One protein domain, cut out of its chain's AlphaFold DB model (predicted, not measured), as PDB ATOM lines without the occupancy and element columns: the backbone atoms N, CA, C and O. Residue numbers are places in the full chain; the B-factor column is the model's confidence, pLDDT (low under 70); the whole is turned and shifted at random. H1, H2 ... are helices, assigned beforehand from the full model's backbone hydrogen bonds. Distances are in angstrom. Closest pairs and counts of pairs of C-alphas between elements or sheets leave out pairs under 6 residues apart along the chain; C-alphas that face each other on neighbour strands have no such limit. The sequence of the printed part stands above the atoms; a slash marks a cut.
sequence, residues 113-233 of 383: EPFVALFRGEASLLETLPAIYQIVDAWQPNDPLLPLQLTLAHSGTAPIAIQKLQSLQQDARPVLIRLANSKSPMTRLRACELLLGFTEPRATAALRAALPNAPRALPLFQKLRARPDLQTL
ATOM      1  N   GLU A 113      94.538 162.057 203.424       89.19
ATOM      2  CA  GLU A 113      93.666 161.328 202.497       89.19
ATOM      3  C   GLU A 113      92.901 162.235 201.508       89.19
ATOM      4  O   GLU A 113      93.066 162.037 200.302       89.19
ATOM      5  N   PRO A 114      92.174 163.296 201.932       89.19
ATOM      6  CA  PRO A 114      91.481 164.172 200.983       89.19
ATOM      7  C   PRO A 114      92.436 164.923 200.043       89.19
ATOM      8  O   PRO A 114      92.084 165.200 198.899       89.19
ATOM      9  N   PHE A 115      93.659 165.231 200.487       92.19
ATOM     10  CA  PHE A 115      94.668 165.863 199.632       92.19
ATOM     11  C   PHE A 115      95.250 164.880 198.617       92.19
ATOM     12  O   PHE A 115      95.479 165.250 197.470       92.19
ATOM     13  N   VAL A 116      95.494 163.636 199.029       90.75
ATOM     14  CA  VAL A 116      96.002 162.575 198.150       90.75
ATOM     15  C   VAL A 116      94.987 162.284 197.054       90.75
ATOM     16  O   VAL A 116      95.355 162.343 195.882       90.75
ATOM     17  N   ALA A 117      93.719 162.076 197.422       83.38
ATOM     18  CA  ALA A 117      92.642 161.837 196.466       83.38
ATOM     19  C   ALA A 117      92.508 163.002 195.468       83.38
ATOM     20  O   ALA A 117      92.434 162.783 194.258       83.38
ATOM     21  N   LEU A 118      92.577 164.249 195.954       85.94
ATOM     22  CA  LEU A 118      92.552 165.438 195.102       85.94
ATOM     23  C   LEU A 118      93.751 165.497 194.140       85.94
ATOM     24  O   LEU A 118      93.580 165.709 192.943       85.94
ATOM     25  N   PHE A 119      94.978 165.324 194.638       89.56
ATOM     26  CA  PHE A 119      96.191 165.484 193.825       89.56
ATOM     27  C   PHE A 119      96.427 164.337 192.846       89.56
ATOM     28  O   PHE A 119      97.096 164.541 191.833       89.56
ATOM     29  N   ARG A 120      95.881 163.148 193.122       84.25
ATOM     30  CA  ARG A 120      95.819 162.050 192.149       84.25
ATOM     31  C   ARG A 120      94.726 162.259 191.104       84.25
ATOM     32  O   ARG A 120      94.801 161.660 190.041       84.25
ATOM     33  N   GLY A 121      93.748 163.123 191.373       78.31
ATOM     34  CA  GLY A 121      92.555 163.258 190.540       78.31
ATOM     35  C   GLY A 121      91.556 162.114 190.741       78.31
ATOM     36  O   GLY A 121      90.717 161.890 189.878       78.31
ATOM     37  N   GLU A 122      91.647 161.392 191.862       80.06
ATOM     38  CA  GLU A 122      90.694 160.345 192.265       80.06
ATOM     39  C   GLU A 122      89.389 160.947 192.804       80.06
ATOM     40  O   GLU A 122      88.336 160.323 192.717       80.06
ATOM     41  N   ALA A 123      89.459 162.166 193.342       70.94
ATOM     42  CA  ALA A 123      88.309 162.940 193.786       70.94
ATOM     43  C   ALA A 123      88.384 164.367 193.236       70.94
ATOM     44  O   ALA A 123      89.459 164.958 193.093       70.94
ATOM     45  N   SER A 124      87.221 164.939 192.944       74.56
ATOM     46  CA  SER A 124      87.117 166.317 192.485       74.56
ATOM     47  C   SER A 124      87.425 167.316 193.606       74.56
ATOM     48  O   SER A 124      87.343 167.026 194.806       74.56
ATOM     49  N   LEU A 125      87.725 168.558 193.215       76.44
ATOM     50  CA  LEU A 125      87.855 169.661 194.166       76.44
ATOM     51  C   LEU A 125      86.577 169.822 195.005       76.44
ATOM     52  O   LEU A 125      86.658 169.962 196.218       76.44
ATOM     53  N   LEU A 126      85.396 169.754 194.382       76.25
ATOM     54  CA  LEU A 126      84.118 169.937 195.080       76.25
ATOM     55  C   LEU A 126      83.872 168.871 196.156       76.25
ATOM     56  O   LEU A 126      83.374 169.205 197.227       76.25
ATOM     57  N   GLU A 127      84.259 167.622 195.899       74.31
ATOM     58  CA  GLU A 127      84.110 166.518 196.856       74.31
ATOM     59  C   GLU A 127      85.082 166.630 198.036       74.31
ATOM     60  O   GLU A 127      84.733 166.302 199.167       74.31
ATOM     61  N   THR A 128      86.300 167.117 197.793       78.50
ATOM     62  CA  THR A 128      87.364 167.172 198.811       78.50
ATOM     63  C   THR A 128      87.347 168.454 199.645       78.50
ATOM     64  O   THR A 128      87.818 168.455 200.787       78.50
ATOM     65  N   LEU A 129      86.769 169.542 199.119       81.19
ATOM     66  CA  LEU A 129      86.725 170.857 199.767       81.19
ATOM     67  C   LEU A 129      86.177 170.835 201.208       81.19
ATOM     68  O   LEU A 129      86.828 171.439 202.062       81.19
ATOM     69  N   PRO A 130      85.051 170.161 201.532       86.81
ATOM     70  CA  PRO A 130      84.519 170.153 202.897       86.81
ATOM     71  C   PRO A 130      85.497 169.563 203.919       86.81
ATOM     72  O   PRO A 130      85.700 170.142 204.985       86.81
ATOM     73  N   ALA A 131      86.150 168.448 203.580       90.44
ATOM     74  CA  ALA A 131      87.127 167.802 204.452       90.44
ATOM     75  C   ALA A 131      88.389 168.662 204.615       90.44
ATOM     76  O   ALA A 131      88.862 168.873 205.732       90.44
ATOM     77  N   ILE A 132      88.903 169.225 203.515       90.31
ATOM     78  CA  ILE A 132      90.061 170.132 203.542       90.31
ATOM     79  C   ILE A 132      89.762 171.372 204.392       90.31
ATOM     80  O   ILE A 132      90.607 171.789 205.186       90.31
ATOM     81  N   TYR A 133      88.559 171.939 204.270       90.75
ATOM     82  CA  TYR A 133      88.130 173.072 205.084       90.75
ATOM     83  C   TYR A 133      88.142 172.731 206.574       90.75
ATOM     84  O   TYR A 133      88.766 173.453 207.343       90.75
ATOM     85  N   GLN A 134      87.538 171.608 206.978       93.56
ATOM     86  CA  GLN A 134      87.523 171.169 208.379       93.56
ATOM     87  C   GLN A 134      88.935 170.972 208.943       93.56
ATOM     88  O   GLN A 134      89.219 171.398 210.062       93.56
ATOM     89  N   ILE A 135      89.839 170.375 208.159       95.44
ATOM     90  CA  ILE A 135      91.238 170.177 208.557       95.44
ATOM     91  C   ILE A 135      91.933 171.522 208.814       95.44
ATOM     92  O   ILE A 135      92.639 171.674 209.810       95.44
ATOM     93  N   VAL A 136      91.757 172.502 207.922       94.50
ATOM     94  CA  VAL A 136      92.402 173.820 208.045       94.50
ATOM     95  C   VAL A 136      91.745 174.683 209.124       94.50
ATOM     96  O   VAL A 136      92.435 175.441 209.809       94.50
ATOM     97  N   ASP A 137      90.435 174.569 209.307       93.62
ATOM     98  CA  ASP A 137      89.704 175.293 210.344       93.62
ATOM     99  C   ASP A 137      90.126 174.835 211.747       93.62
ATOM    100  O   ASP A 137      90.453 175.667 212.598       93.62
ATOM    101  N   ALA A 138      90.258 173.519 211.949       93.31
ATOM    102  CA  ALA A 138      90.716 172.933 213.208       93.31
ATOM    103  C   ALA A 138      92.191 173.240 213.535       93.31
ATOM    104  O   ALA A 138      92.569 173.241 214.708       93.31
ATOM    105  N   TRP A 139      93.014 173.526 212.519       95.12
ATOM    106  CA  TRP A 139      94.450 173.763 212.668       95.12
ATOM    107  C   TRP A 139      94.770 174.950 213.592       95.12
ATOM    108  O   TRP A 139      94.178 176.032 213.488       95.12
ATOM    109  N   GLN A 140      95.765 174.762 214.460       89.00
ATOM    110  CA  GLN A 140      96.290 175.754 215.398       89.00
ATOM    111  C   GLN A 140      97.765 176.094 215.109       89.00
ATOM    112  O   GLN A 140      98.498 175.258 214.589       89.00
ATOM    113  N   PRO A 141      98.274 177.280 215.504       87.56
ATOM    114  CA  PRO A 141      99.651 177.712 215.209       87.56
ATOM    115  C   PRO A 141     100.785 176.760 215.625       87.56
ATOM    116  O   PRO A 141     101.863 176.784 215.022       87.56
ATOM    117  N   ASN A 142     100.552 175.936 216.650       86.62
ATOM    118  CA  ASN A 142     101.522 174.967 217.164       86.62
ATOM    119  C   ASN A 142     101.462 173.607 216.448       86.62
ATOM    120  O   ASN A 142     102.350 172.777 216.651       86.62
ATOM    121  N   ASP A 143     100.460 173.389 215.598       89.44
ATOM    122  CA  ASP A 143     100.293 172.149 214.853       89.44
ATOM    123  C   ASP A 143     101.314 172.038 213.703       89.44
ATOM    124  O   ASP A 143     101.934 173.026 213.273       89.44
ATOM    125  N   PRO A 144     101.509 170.828 213.143       92.50
ATOM    126  CA  PRO A 144     102.298 170.648 211.931       92.50
ATOM    127  C   PRO A 144     101.799 171.540 210.786       92.50
ATOM    128  O   PRO A 144     100.602 171.675 210.564       92.50
ATOM    129  N   LEU A 145     102.720 172.114 210.005       95.19
ATOM    130  CA  LEU A 145     102.368 173.015 208.894       95.19
ATOM    131  C   LEU A 145     101.822 172.298 207.661       95.19
ATOM    132  O   LEU A 145     101.291 172.960 206.772       95.19
ATOM    133  N   LEU A 146     101.968 170.974 207.592       95.81
ATOM    134  CA  LEU A 146     101.686 170.206 206.384       95.81
ATOM    135  C   LEU A 146     100.281 170.479 205.811       95.81
ATOM    136  O   LEU A 146     100.221 170.781 204.624       95.81
ATOM    137  N   PRO A 147      99.177 170.513 206.585       96.00
ATOM    138  CA  PRO A 147      97.860 170.846 206.036       96.00
ATOM    139  C   PRO A 147      97.812 172.204 205.324       96.00
ATOM    140  O   PRO A 147      97.282 172.310 204.217       96.00
ATOM    141  N   LEU A 148      98.432 173.238 205.905       97.38
ATOM    142  CA  LEU A 148      98.537 174.553 205.272       97.38
ATOM    143  C   LEU A 148      99.427 174.506 204.029       97.38
ATOM    144  O   LEU A 148      99.094 175.129 203.026       97.38
ATOM    145  N   GLN A 149     100.532 173.759 204.067       97.88
ATOM    146  CA  GLN A 149     101.431 173.610 202.922       97.88
ATOM    147  C   GLN A 149     100.743 172.923 201.740       97.88
ATOM    148  O   GLN A 149     100.910 173.375 200.615       97.88
ATOM    149  N   LEU A 150      99.956 171.873 201.979       97.25
ATOM    150  CA  LEU A 150      99.213 171.173 200.928       97.25
ATOM    151  C   LEU A 150      98.093 172.056 200.368       97.25
ATOM    152  O   LEU A 150      97.960 172.196 199.154       97.25
ATOM    153  N   THR A 151      97.348 172.726 201.249       96.44
ATOM    154  CA  THR A 151      96.253 173.626 200.862       96.44
ATOM    155  C   THR A 151      96.761 174.822 200.054       96.44
ATOM    156  O   THR A 151      96.165 175.183 199.040       96.44
ATOM    157  N   LEU A 152      97.885 175.424 200.463       97.12
ATOM    158  CA  LEU A 152      98.537 176.522 199.744       97.12
ATOM    159  C   LEU A 152      99.246 176.072 198.469       97.12
ATOM    160  O   LEU A 152      99.535 176.930 197.643       97.12
ATOM    161  N   ALA A 153      99.523 174.788 198.265       96.88
ATOM    162  CA  ALA A 153     100.183 174.334 197.046       96.88
ATOM    163  C   ALA A 153      99.232 174.228 195.842       96.88
ATOM    164  O   ALA A 153      99.706 174.158 194.712       96.88
ATOM    165  N   HIS A 154      97.914 174.230 196.059       93.44
ATOM    166  CA  HIS A 154      96.899 174.001 195.025       93.44
ATOM    167  C   HIS A 154      96.044 175.258 194.800       93.44
ATOM    168  O   HIS A 154      95.546 175.859 195.755       93.44
ATOM    169  N   SER A 155      95.888 175.723 193.557       86.25
ATOM    170  CA  SER A 155      95.130 176.955 193.237       86.25
ATOM    171  C   SER A 155      93.666 176.946 193.657       86.25
ATOM    172  O   SER A 155      93.183 177.968 194.137       86.25
ATOM    173  N   GLY A 156      92.988 175.803 193.583       81.31
ATOM    174  CA  GLY A 156      91.586 175.690 193.994       81.31
ATOM    175  C   GLY A 156      91.338 175.714 195.509       81.31
ATOM    176  O   GLY A 156      90.248 176.077 195.933       81.31
ATOM    177  N   THR A 157      92.324 175.355 196.341       86.69
ATOM    178  CA  THR A 157      92.139 175.227 197.805       86.69
ATOM    179  C   THR A 157      92.837 176.332 198.590       86.69
ATOM    180  O   THR A 157      92.484 176.585 199.739       86.69
ATOM    181  N   ALA A 158      93.802 177.026 197.976       91.94
ATOM    182  CA  ALA A 158      94.561 178.118 198.587       91.94
ATOM    183  C   ALA A 158      93.724 179.131 199.380       91.94
ATOM    184  O   ALA A 158      94.174 179.509 200.465       91.94
ATOM    185  N   PRO A 159      92.547 179.580 198.883       88.19
ATOM    186  CA  PRO A 159      91.737 180.566 199.588       88.19
ATOM    187  C   PRO A 159      91.414 180.170 201.033       88.19
ATOM    188  O   PRO A 159      91.421 181.038 201.900       88.19
ATOM    189  N   ILE A 160      91.239 178.873 201.316       89.69
ATOM    190  CA  ILE A 160      90.957 178.352 202.663       89.69
ATOM    191  C   ILE A 160      92.127 178.644 203.613       89.69
ATOM    192  O   ILE A 160      91.956 179.251 204.668       89.69
ATOM    193  N   ALA A 161      93.345 178.253 203.224       94.56
ATOM    194  CA  ALA A 161      94.533 178.493 204.041       94.56
ATOM    195  C   ALA A 161      94.878 179.983 204.139       94.56
ATOM    196  O   ALA A 161      95.312 180.438 205.194       94.56
ATOM    197  N   ILE A 162      94.665 180.755 203.069       93.19
ATOM    198  CA  ILE A 162      94.861 182.209 203.083       93.19
ATOM    199  C   ILE A 162      93.918 182.861 204.098       93.19
ATOM    200  O   ILE A 162      94.384 183.643 204.923       93.19
ATOM    201  N   GLN A 163      92.632 182.509 204.082       92.00
ATOM    202  CA  GLN A 163      91.643 183.034 205.023       92.00
ATOM    203  C   GLN A 163      92.018 182.703 206.472       92.00
ATOM    204  O   GLN A 163      92.024 183.592 207.323       92.00
ATOM    205  N   LYS A 164      92.406 181.451 206.745       93.50
ATOM    206  CA  LYS A 164      92.877 181.020 208.070       93.50
ATOM    207  C   LYS A 164      94.124 181.784 208.520       93.50
ATOM    208  O   LYS A 164      94.220 182.199 209.667       93.50
ATOM    209  N   LEU A 165      95.094 181.992 207.631       94.12
ATOM    210  CA  LEU A 165      96.299 182.758 207.954       94.12
ATOM    211  C   LEU A 165      95.974 184.235 208.205       94.12
ATOM    212  O   LEU A 165      96.527 184.830 209.122       94.12
ATOM    213  N   GLN A 166      95.056 184.825 207.442       90.19
ATOM    214  CA  GLN A 166      94.614 186.206 207.646       90.19
ATOM    215  C   GLN A 166      93.851 186.387 208.963       90.19
ATOM    216  O   GLN A 166      94.026 187.415 209.617       90.19
ATOM    217  N   SER A 167      93.065 185.396 209.399       92.31
ATOM    218  CA  SER A 167      92.337 185.472 210.673       92.31
ATOM    219  C   SER A 167      93.263 185.511 211.894       92.31
ATOM    220  O   SER A 167      92.857 186.003 212.940       92.31
ATOM    221  N   LEU A 168      94.507 185.035 211.765       89.31
ATOM    222  CA  LEU A 168      95.533 185.126 212.813       89.31
ATOM    223  C   LEU A 168      96.177 186.518 212.916       89.31
ATOM    224  O   LEU A 168      96.913 186.779 213.863       89.31
ATOM    225  N   GLN A 169      95.938 187.412 211.951       88.31
ATOM    226  CA  GLN A 169      96.496 188.768 211.927       88.31
ATOM    227  C   GLN A 169      98.025 188.775 212.162       88.31
ATOM    228  O   GLN A 169      98.781 188.200 211.379       88.31
ATOM    229  N   GLN A 170      98.499 189.412 213.238       86.38
ATOM    230  CA  GLN A 170      99.925 189.519 213.566       86.38
ATOM    231  C   GLN A 170     100.558 188.174 213.957       86.38
ATOM    232  O   GLN A 170     101.747 187.951 213.701       86.38
ATOM    233  N   ASP A 171      99.766 187.243 214.491       87.62
ATOM    234  CA  ASP A 171     100.230 185.909 214.886       87.62
ATOM    235  C   ASP A 171     100.471 184.994 213.677       87.62
ATOM    236  O   ASP A 171     101.153 183.971 213.780       87.62
ATOM    237  N   ALA A 172     100.004 185.395 212.488       90.62
ATOM    238  CA  ALA A 172     100.285 184.698 211.236       90.62
ATOM    239  C   ALA A 172     101.772 184.750 210.858       90.62
ATOM    240  O   ALA A 172     102.294 183.838 210.218       90.62
ATOM    241  N   ARG A 173     102.486 185.812 211.239       92.44
ATOM    242  CA  ARG A 173     103.865 186.072 210.802       92.44
ATOM    243  C   ARG A 173     104.845 184.915 211.031       92.44
ATOM    244  O   ARG A 173     105.513 184.532 210.070       92.44
ATOM    245  N   PRO A 174     105.008 184.354 212.248       92.50
ATOM    246  CA  PRO A 174     105.929 183.234 212.457       92.50
ATOM    247  C   PRO A 174     105.572 182.015 211.595       92.50
ATOM    248  O   PRO A 174     106.471 181.338 211.093       92.50
ATOM    249  N   VAL A 175     104.279 181.769 211.373       96.12
ATOM    250  CA  VAL A 175     103.775 180.697 210.504       96.12
ATOM    251  C   VAL A 175     104.166 180.974 209.052       96.12
ATOM    252  O   VAL A 175     104.774 180.128 208.400       96.12
ATOM    253  N   LEU A 176     103.908 182.187 208.565       96.62
ATOM    254  CA  LEU A 176     104.225 182.617 207.207       96.62
ATOM    255  C   LEU A 176     105.731 182.575 206.907       96.62
ATOM    256  O   LEU A 176     106.120 182.123 205.834       96.62
ATOM    257  N   ILE A 177     106.592 182.964 207.856       95.56
ATOM    258  CA  ILE A 177     108.056 182.849 207.714       95.56
ATOM    259  C   ILE A 177     108.476 181.384 207.527       95.56
ATOM    260  O   ILE A 177     109.352 181.086 206.714       95.56
ATOM    261  N   ARG A 178     107.852 180.446 208.251       95.81
ATOM    262  CA  ARG A 178     108.123 179.011 208.076       95.81
ATOM    263  C   ARG A 178     107.600 178.504 206.729       95.81
ATOM    264  O   ARG A 178     108.320 177.788 206.039       95.81
ATOM    265  N   LEU A 179     106.400 178.916 206.319       97.81
ATOM    266  CA  LEU A 179     105.806 178.547 205.028       97.81
ATOM    267  C   LEU A 179     106.596 179.103 203.830       97.81
ATOM    268  O   LEU A 179     106.727 178.421 202.819       97.81
ATOM    269  N   ALA A 180     107.209 180.281 203.957       96.62
ATOM    270  CA  ALA A 180     108.105 180.846 202.944       96.62
ATOM    271  C   ALA A 180     109.393 180.018 202.742       96.62
ATOM    272  O   ALA A 180     110.098 180.193 201.754       96.62
ATOM    273  N   ASN A 181     109.688 179.073 203.640       93.94
ATOM    274  CA  ASN A 181     110.777 178.105 203.496       93.94
ATOM    275  C   ASN A 181     110.285 176.700 203.090       93.94
ATOM    276  O   ASN A 181     111.060 175.745 203.111       93.94
ATOM    277  N   SER A 182     109.009 176.558 202.711       95.88
ATOM    278  CA  SER A 182     108.427 175.301 202.220       95.88
ATOM    279  C   SER A 182     109.161 174.788 200.981       95.88
ATOM    280  O   SER A 182     109.718 175.575 200.211       95.88
ATOM    281  N   LYS A 183     109.162 173.465 200.775       94.38
ATOM    282  CA  LYS A 183     109.739 172.828 199.583       94.38
ATOM    283  C   LYS A 183     108.888 173.091 198.340       94.38
ATOM    284  O   LYS A 183     109.456 173.240 197.260       94.38
ATOM    285  N   SER A 184     107.568 173.185 198.495       95.56
ATOM    286  CA  SER A 184     106.618 173.502 197.433       95.56
ATOM    287  C   SER A 184     106.834 174.933 196.928       95.56
ATOM    288  O   SER A 184     106.719 175.890 197.708       95.56
ATOM    289  N   PRO A 185     107.124 175.112 195.625       96.00
ATOM    290  CA  PRO A 185     107.280 176.438 195.039       96.00
ATOM    291  C   PRO A 185     106.013 177.291 195.173       96.00
ATOM    292  O   PRO A 185     106.115 178.479 195.474       96.00
ATOM    293  N   MET A 186     104.828 176.688 195.022       96.88
ATOM    294  CA  MET A 186     103.550 177.394 195.131       96.88
ATOM    295  C   MET A 186     103.257 177.848 196.568       96.88
ATOM    296  O   MET A 186     102.845 178.988 196.793       96.88
ATOM    297  N   THR A 187     103.534 177.004 197.563       97.81
ATOM    298  CA  THR A 187     103.385 177.388 198.976       97.81
ATOM    299  C   THR A 187     104.331 178.522 199.338       97.81
ATOM    300  O   THR A 187     103.912 179.503 199.955       97.81
ATOM    301  N   ARG A 188     105.591 178.432 198.894       97.62
ATOM    302  CA  ARG A 188     106.585 179.496 199.060       97.62
ATOM    303  C   ARG A 188     106.115 180.805 198.429       97.62
ATOM    304  O   ARG A 188     106.179 181.842 199.083       97.62
ATOM    305  N   LEU A 189     105.621 180.753 197.190       97.94
ATOM    306  CA  LEU A 189     105.090 181.907 196.463       97.94
ATOM    307  C   LEU A 189     104.013 182.630 197.277       97.94
ATOM    308  O   LEU A 189     104.137 183.822 197.553       97.94
ATOM    309  N   ARG A 190     102.981 181.898 197.705       97.38
ATOM    310  CA  ARG A 190     101.836 182.469 198.428       97.38
ATOM    311  C   ARG A 190     102.207 182.959 199.821       97.38
ATOM    312  O   ARG A 190     101.734 184.010 200.242       97.38
ATOM    313  N   ALA A 191     103.090 182.248 200.518       97.69
ATOM    314  CA  ALA A 191     103.612 182.708 201.800       97.69
ATOM    315  C   ALA A 191     104.383 184.029 201.652       97.69
ATOM    316  O   ALA A 191     104.149 184.955 202.425       97.69
ATOM    317  N   CYS A 192     105.239 184.156 200.630       97.81
ATOM    318  CA  CYS A 192     105.915 185.415 200.310       97.81
ATOM    319  C   CYS A 192     104.913 186.530 199.991       97.81
ATOM    320  O   CYS A 192     105.036 187.628 200.522       97.81
ATOM    321  N   GLU A 193     103.892 186.253 199.178       97.06
ATOM    322  CA  GLU A 193     102.854 187.233 198.863       97.06
ATOM    323  C   GLU A 193     102.103 187.755 200.095       97.06
ATOM    324  O   GLU A 193     101.767 188.937 200.142       97.06
ATOM    325  N   LEU A 194     101.816 186.890 201.070       95.88
ATOM    326  CA  LEU A 194     101.178 187.282 202.330       95.88
ATOM    327  C   LEU A 194     102.150 188.050 203.235       95.88
ATOM    328  O   LEU A 194     101.768 189.052 203.837       95.88
ATOM    329  N   LEU A 195     103.420 187.632 203.291       95.94
ATOM    330  CA  LEU A 195     104.462 188.314 204.065       95.94
ATOM    331  C   LEU A 195     104.745 189.735 203.581       95.94
ATOM    332  O   LEU A 195     105.172 190.556 204.387       95.94
ATOM    333  N   LEU A 196     104.508 190.053 202.304       95.12
ATOM    334  CA  LEU A 196     104.700 191.412 201.782       95.12
ATOM    335  C   LEU A 196     103.848 192.461 202.510       95.12
ATOM    336  O   LEU A 196     104.260 193.620 202.563       95.12
ATOM    337  N   GLY A 197     102.723 192.054 203.116       90.75
ATOM    338  CA  GLY A 197     101.896 192.910 203.971       90.75
ATOM    339  C   GLY A 197     102.550 193.298 205.304       90.75
ATOM    340  O   GLY A 197     102.076 194.215 205.965       90.75
ATOM    341  N   PHE A 198     103.651 192.645 205.689       91.44
ATOM    342  CA  PHE A 198     104.408 192.926 206.907       91.44
ATOM    343  C   PHE A 198     105.695 193.690 206.564       91.44
ATOM    344  O   PHE A 198     106.569 193.207 205.835       91.44
ATOM    345  N   THR A 199     105.831 194.909 207.088       88.88
ATOM    346  CA  THR A 199     106.951 195.817 206.770       88.88
ATOM    347  C   THR A 199     108.084 195.782 207.790       88.88
ATOM    348  O   THR A 199     109.162 196.320 207.545       88.88
ATOM    349  N   GLU A 200     107.892 195.116 208.924       90.25
ATOM    350  CA  GLU A 200     108.893 195.077 209.987       90.25
ATOM    351  C   GLU A 200     110.188 194.328 209.592       90.25
ATOM    352  O   GLU A 200     110.189 193.479 208.688       90.25
ATOM    353  N   PRO A 201     111.317 194.592 210.282       93.12
ATOM    354  CA  PRO A 201     112.632 194.094 209.871       93.12
ATOM    355  C   PRO A 201     112.722 192.571 209.743       93.12
ATOM    356  O   PRO A 201     113.351 192.065 208.817       93.12
ATOM    357  N   ARG A 202     112.066 191.823 210.640       93.19
ATOM    358  CA  ARG A 202     112.098 190.352 210.635       93.19
ATOM    359  C   ARG A 202     111.382 189.760 209.419       93.19
ATOM    360  O   ARG A 202     111.901 188.824 208.814       93.19
ATOM    361  N   ALA A 203     110.223 190.307 209.047       93.00
ATOM    362  CA  ALA A 203     109.490 189.883 207.854       93.00
ATOM    363  C   ALA A 203     110.272 190.232 206.581       93.00
ATOM    364  O   ALA A 203     110.441 189.391 205.700       93.00
ATOM    365  N   THR A 204     110.847 191.435 206.533       95.69
ATOM    366  CA  THR A 204     111.704 191.887 205.428       95.69
ATOM    367  C   THR A 204     112.945 191.005 205.259       95.69
ATOM    368  O   THR A 204     113.281 190.622 204.140       95.69
ATOM    369  N   ALA A 205     113.608 190.621 206.352       95.56
ATOM    370  CA  ALA A 205     114.748 189.705 206.312       95.56
ATOM    371  C   ALA A 205     114.354 188.313 205.789       95.56
ATOM    372  O   ALA A 205     115.048 187.759 204.937       95.56
ATOM    373  N   ALA A 206     113.216 187.773 206.241       96.00
ATOM    374  CA  ALA A 206     112.696 186.500 205.743       96.00
ATOM    375  C   ALA A 206     112.363 186.561 204.242       96.00
ATOM    376  O   ALA A 206     112.737 185.661 203.493       96.00
ATOM    377  N   LEU A 207     111.731 187.646 203.784       97.56
ATOM    378  CA  LEU A 207     111.439 187.878 202.369       97.56
ATOM    379  C   LEU A 207     112.714 187.948 201.523       97.56
ATOM    380  O   LEU A 207     112.771 187.312 200.475       97.56
ATOM    381  N   ARG A 208     113.762 188.644 201.986       96.50
ATOM    382  CA  ARG A 208     115.057 188.692 201.280       96.50
ATOM    383  C   ARG A 208     115.678 187.309 201.077       96.50
ATOM    384  O   ARG A 208     116.303 187.085 200.047       96.50
ATOM    385  N   ALA A 209     115.484 186.390 202.022       96.12
ATOM    386  CA  ALA A 209     115.962 185.015 201.903       96.12
ATOM    387  C   ALA A 209     115.064 184.140 201.002       96.12
ATOM    388  O   ALA A 209     115.565 183.317 200.238       96.12
ATOM    389  N   ALA A 210     113.741 184.311 201.080       96.56
ATOM    390  CA  ALA A 210     112.780 183.429 200.416       96.56
ATOM    391  C   ALA A 210     112.470 183.819 198.958       96.56
ATOM    392  O   ALA A 210     112.342 182.941 198.103       96.56
ATOM    393  N   LEU A 211     112.373 185.119 198.656       96.50
ATOM    394  CA  LEU A 211     111.989 185.646 197.340       96.50
ATOM    395  C   LEU A 211     112.864 185.149 196.173       96.50
ATOM    396  O   LEU A 211     112.288 184.798 195.143       96.50
ATOM    397  N   PRO A 212     114.205 185.035 196.294       95.06
ATOM    398  CA  PRO A 212     115.040 184.509 195.210       95.06
ATOM    399  C   PRO A 212     114.694 183.072 194.794       95.06
ATOM    400  O   PRO A 212     114.943 182.683 193.655       95.06
ATOM    401  N   ASN A 213     114.112 182.296 195.714       93.56
ATOM    402  CA  ASN A 213     113.728 180.904 195.502       93.56
ATOM    403  C   ASN A 213     112.243 180.744 195.142       93.56
ATOM    404  O   ASN A 213     111.809 179.634 194.839       93.56
ATOM    405  N   ALA A 214     111.434 181.801 195.220       95.06
ATOM    406  CA  ALA A 214     110.027 181.741 194.843       95.06
ATOM    407  C   ALA A 214     109.870 181.757 193.307       95.06
ATOM    408  O   ALA A 214     110.673 182.388 192.614       95.06
ATOM    409  N   PRO A 215     108.833 181.096 192.754       94.94
ATOM    410  CA  PRO A 215     108.433 181.299 191.368       94.94
ATOM    411  C   PRO A 215     108.280 182.789 191.049       94.94
ATOM    412  O   PRO A 215     107.677 183.546 191.811       94.94
ATOM    413  N   ARG A 216     108.810 183.212 189.901       94.50
ATOM    414  CA  ARG A 216     108.669 184.586 189.411       94.50
ATOM    415  C   ARG A 216     107.301 184.770 188.759       94.50
ATOM    416  O   ARG A 216     107.202 184.848 187.545       94.50
ATOM    417  N   ALA A 217     106.256 184.750 189.575       96.00
ATOM    418  CA  ALA A 217     104.883 184.857 189.105       96.00
ATOM    419  C   ALA A 217     104.394 186.309 189.122       96.00
ATOM    420  O   ALA A 217     104.634 187.041 190.086       96.00
ATOM    421  N   LEU A 218     103.649 186.707 188.092       96.06
ATOM    422  CA  LEU A 218     103.093 188.051 187.944       96.06
ATOM    423  C   LEU A 218     102.339 188.549 189.202       96.06
ATOM    424  O   LEU A 218     102.619 189.675 189.619       96.06
ATOM    425  N   PRO A 219     101.468 187.764 189.878       95.06
ATOM    426  CA  PRO A 219     100.775 188.224 191.090       95.06
ATOM    427  C   PRO A 219     101.715 188.636 192.238       95.06
ATOM    428  O   PRO A 219     101.436 189.601 192.955       95.06
ATOM    429  N   LEU A 220     102.864 187.966 192.385       96.56
ATOM    430  CA  LEU A 220     103.882 188.339 193.371       96.56
ATOM    431  C   LEU A 220     104.513 189.689 193.022       96.56
ATOM    432  O   LEU A 220     104.652 190.549 193.892       96.56
ATOM    433  N   PHE A 221     104.870 189.894 191.754       96.25
ATOM    434  CA  PHE A 221     105.466 191.149 191.299       96.25
ATOM    435  C   PHE A 221     104.507 192.334 191.419       96.25
ATOM    436  O   PHE A 221     104.937 193.407 191.832       96.25
ATOM    437  N   GLN A 222     103.209 192.130 191.174       94.31
ATOM    438  CA  GLN A 222     102.181 193.146 191.423       94.31
ATOM    439  C   GLN A 222     102.204 193.636 192.877       94.31
ATOM    440  O   GLN A 222     102.187 194.841 193.123       94.31
ATOM    441  N   LYS A 223     102.307 192.715 193.844       94.25
ATOM    442  CA  LYS A 223     102.417 193.059 195.271       94.25
ATOM    443  C   LYS A 223     103.771 193.687 195.618       94.25
ATOM    444  O   LYS A 223     103.827 194.606 196.434       94.25
ATOM    445  N   LEU A 224     104.860 193.251 194.977       95.69
ATOM    446  CA  LEU A 224     106.203 193.818 195.168       95.69
ATOM    447  C   LEU A 224     106.317 195.285 194.734       95.69
ATOM    448  O   LEU A 224     107.223 195.975 195.207       95.69
ATOM    449  N   ARG A 225     105.408 195.803 193.896       93.81
ATOM    450  CA  ARG A 225     105.384 197.231 193.520       93.81
ATOM    451  C   ARG A 225     105.327 198.159 194.739       93.81
ATOM    452  O   ARG A 225     105.963 199.206 194.732       93.81
ATOM    453  N   ALA A 226     104.661 197.733 195.816       92.62
ATOM    454  CA  ALA A 226     104.578 198.470 197.080       92.62
ATOM    455  C   ALA A 226     105.826 198.328 197.984       92.62
ATOM    456  O   ALA A 226     105.874 198.914 199.064       92.62
ATOM    457  N   ARG A 227     106.837 197.548 197.573       93.88
ATOM    458  CA  ARG A 227     108.052 197.241 198.349       93.88
ATOM    459  C   ARG A 227     109.340 197.526 197.560       93.88
ATOM    460  O   ARG A 227     110.049 196.586 197.186       93.88
ATOM    461  N   PRO A 228     109.688 198.806 197.308       91.00
ATOM    462  CA  PRO A 228     110.895 199.174 196.556       91.00
ATOM    463  C   PRO A 228     112.188 198.607 197.156       91.00
ATOM    464  O   PRO A 228     113.113 198.250 196.430       91.00
ATOM    465  N   ASP A 229     112.226 198.443 198.482       91.81
ATOM    466  CA  ASP A 229     113.340 197.862 199.233       91.81
ATOM    467  C   ASP A 229     113.642 196.395 198.877       91.81
ATOM    468  O   ASP A 229     114.751 195.917 199.136       91.81
ATOM    469  N   LEU A 230     112.669 195.686 198.294       94.44
ATOM    470  CA  LEU A 230     112.772 194.288 197.867       94.44
ATOM    471  C   LEU A 230     112.854 194.127 196.342       94.44
ATOM    472  O   LEU A 230     113.303 193.084 195.869       94.44
ATOM    473  N   GLN A 231     112.468 195.138 195.559       93.00
ATOM    474  CA  GLN A 231     112.539 195.089 194.089       93.00
ATOM    475  C   GLN A 231     113.981 194.947 193.574       93.00
ATOM    476  O   GLN A 231     114.219 194.304 192.548       93.00
ATOM    477  N   THR A 232     114.952 195.473 194.324       89.75
ATOM    478  CA  THR A 232     116.393 195.388 194.025       89.75
ATOM    479  C   THR A 232     116.931 193.955 193.984       89.75
ATOM    480  O   THR A 232     117.972 193.704 193.381       89.75
ATOM    481  N   LEU A 233     116.208 192.987 194.564       91.81
ATOM    482  CA  LEU A 233     116.534 191.561 194.463       91.81
ATOM    483  C   LEU A 233     116.365 191.019 193.036       91.81
ATOM    484  O   LEU A 233     117.003 190.032 192.669       91.81
TER     485      LEU A 233
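Overview. This is residues 113 to 233 of the 383 residues of an uncharacterized protein of Armatimonadetes bacterium (UniProt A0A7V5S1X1). Short helices are stacked along one long axis, the chain running back and forth across it: H1 and H2 at one end, H3 to H6 between, H7 and H8 toward the other end, and the short H9 at that end. H5, H6 and H7 form an up-and-down bundle, each running against the one before. The printed part has 121 residues with nine named helices, H1 to H9 in order, and no named strand: all helix. It is compact, with a radius of gyration of the C-alphas of 14.5 A, and spans 43 by 27 by 20 A.

Arrangement. H1, residues 113 to 120, touches H2, residues 125 to 138, in a hairpin; their closest C-alphas, of Pro 114 and Thr 128, are 5.5 A apart. H2, with residues 133 to 137 alone, touches H4, residues 158 to 167, closest at the C-alphas of Tyr 133 and Ile 160, 6.5 A. H3, residues 146 to 153, touches H4, with C-alphas 152 and 158 closest at 4.4 A. H5, residues 169 to 179, only just touches H4, with 3 pairs of C-alphas within 8 A, the closest 165 and 172 at 5.5 A. The hub is H6, residues 185 to 195, which touches H3 about perpendicular at 87 degrees, C-alphas 153 and 187 being closest at 4.8 A. H6 forms hairpins with H5, closest C-alphas 176 and 191 at 5.4 A, and with H7, residues 201 to 213, closest 192 and 207 at 6.4 A. H8, residues 218 to 224, touches H6, C-alphas 193 and 220 closest at 5.7 A. H9, residues 228 to 231, is close to but not clearly touching H7, C-alphas 208 and 230 being closest at 6.9 A. Every O i to N i+4 pair is within hydrogen-bond range in H1, H3, H4, H6 and H8, against 8 of 10 in H2, 4 of 7 in H5 and 7 of 9 in H7; H9 is too short for one.

Along the chain. H1 begins at C-alpha 113 (93.666, 161.328, 202.497), and H9 ends at C-alpha 231 (112.539, 195.089, 194.089). From first to last C-alpha H2 and H7 each measure 19.5 A.

Size, cuts and confidence. The C-alphas of Glu 122 and Asp 229, farthest apart, are 44.4 A apart. The printed part has no cut, no link is long, and no printed residue is under 70 in pLDDT.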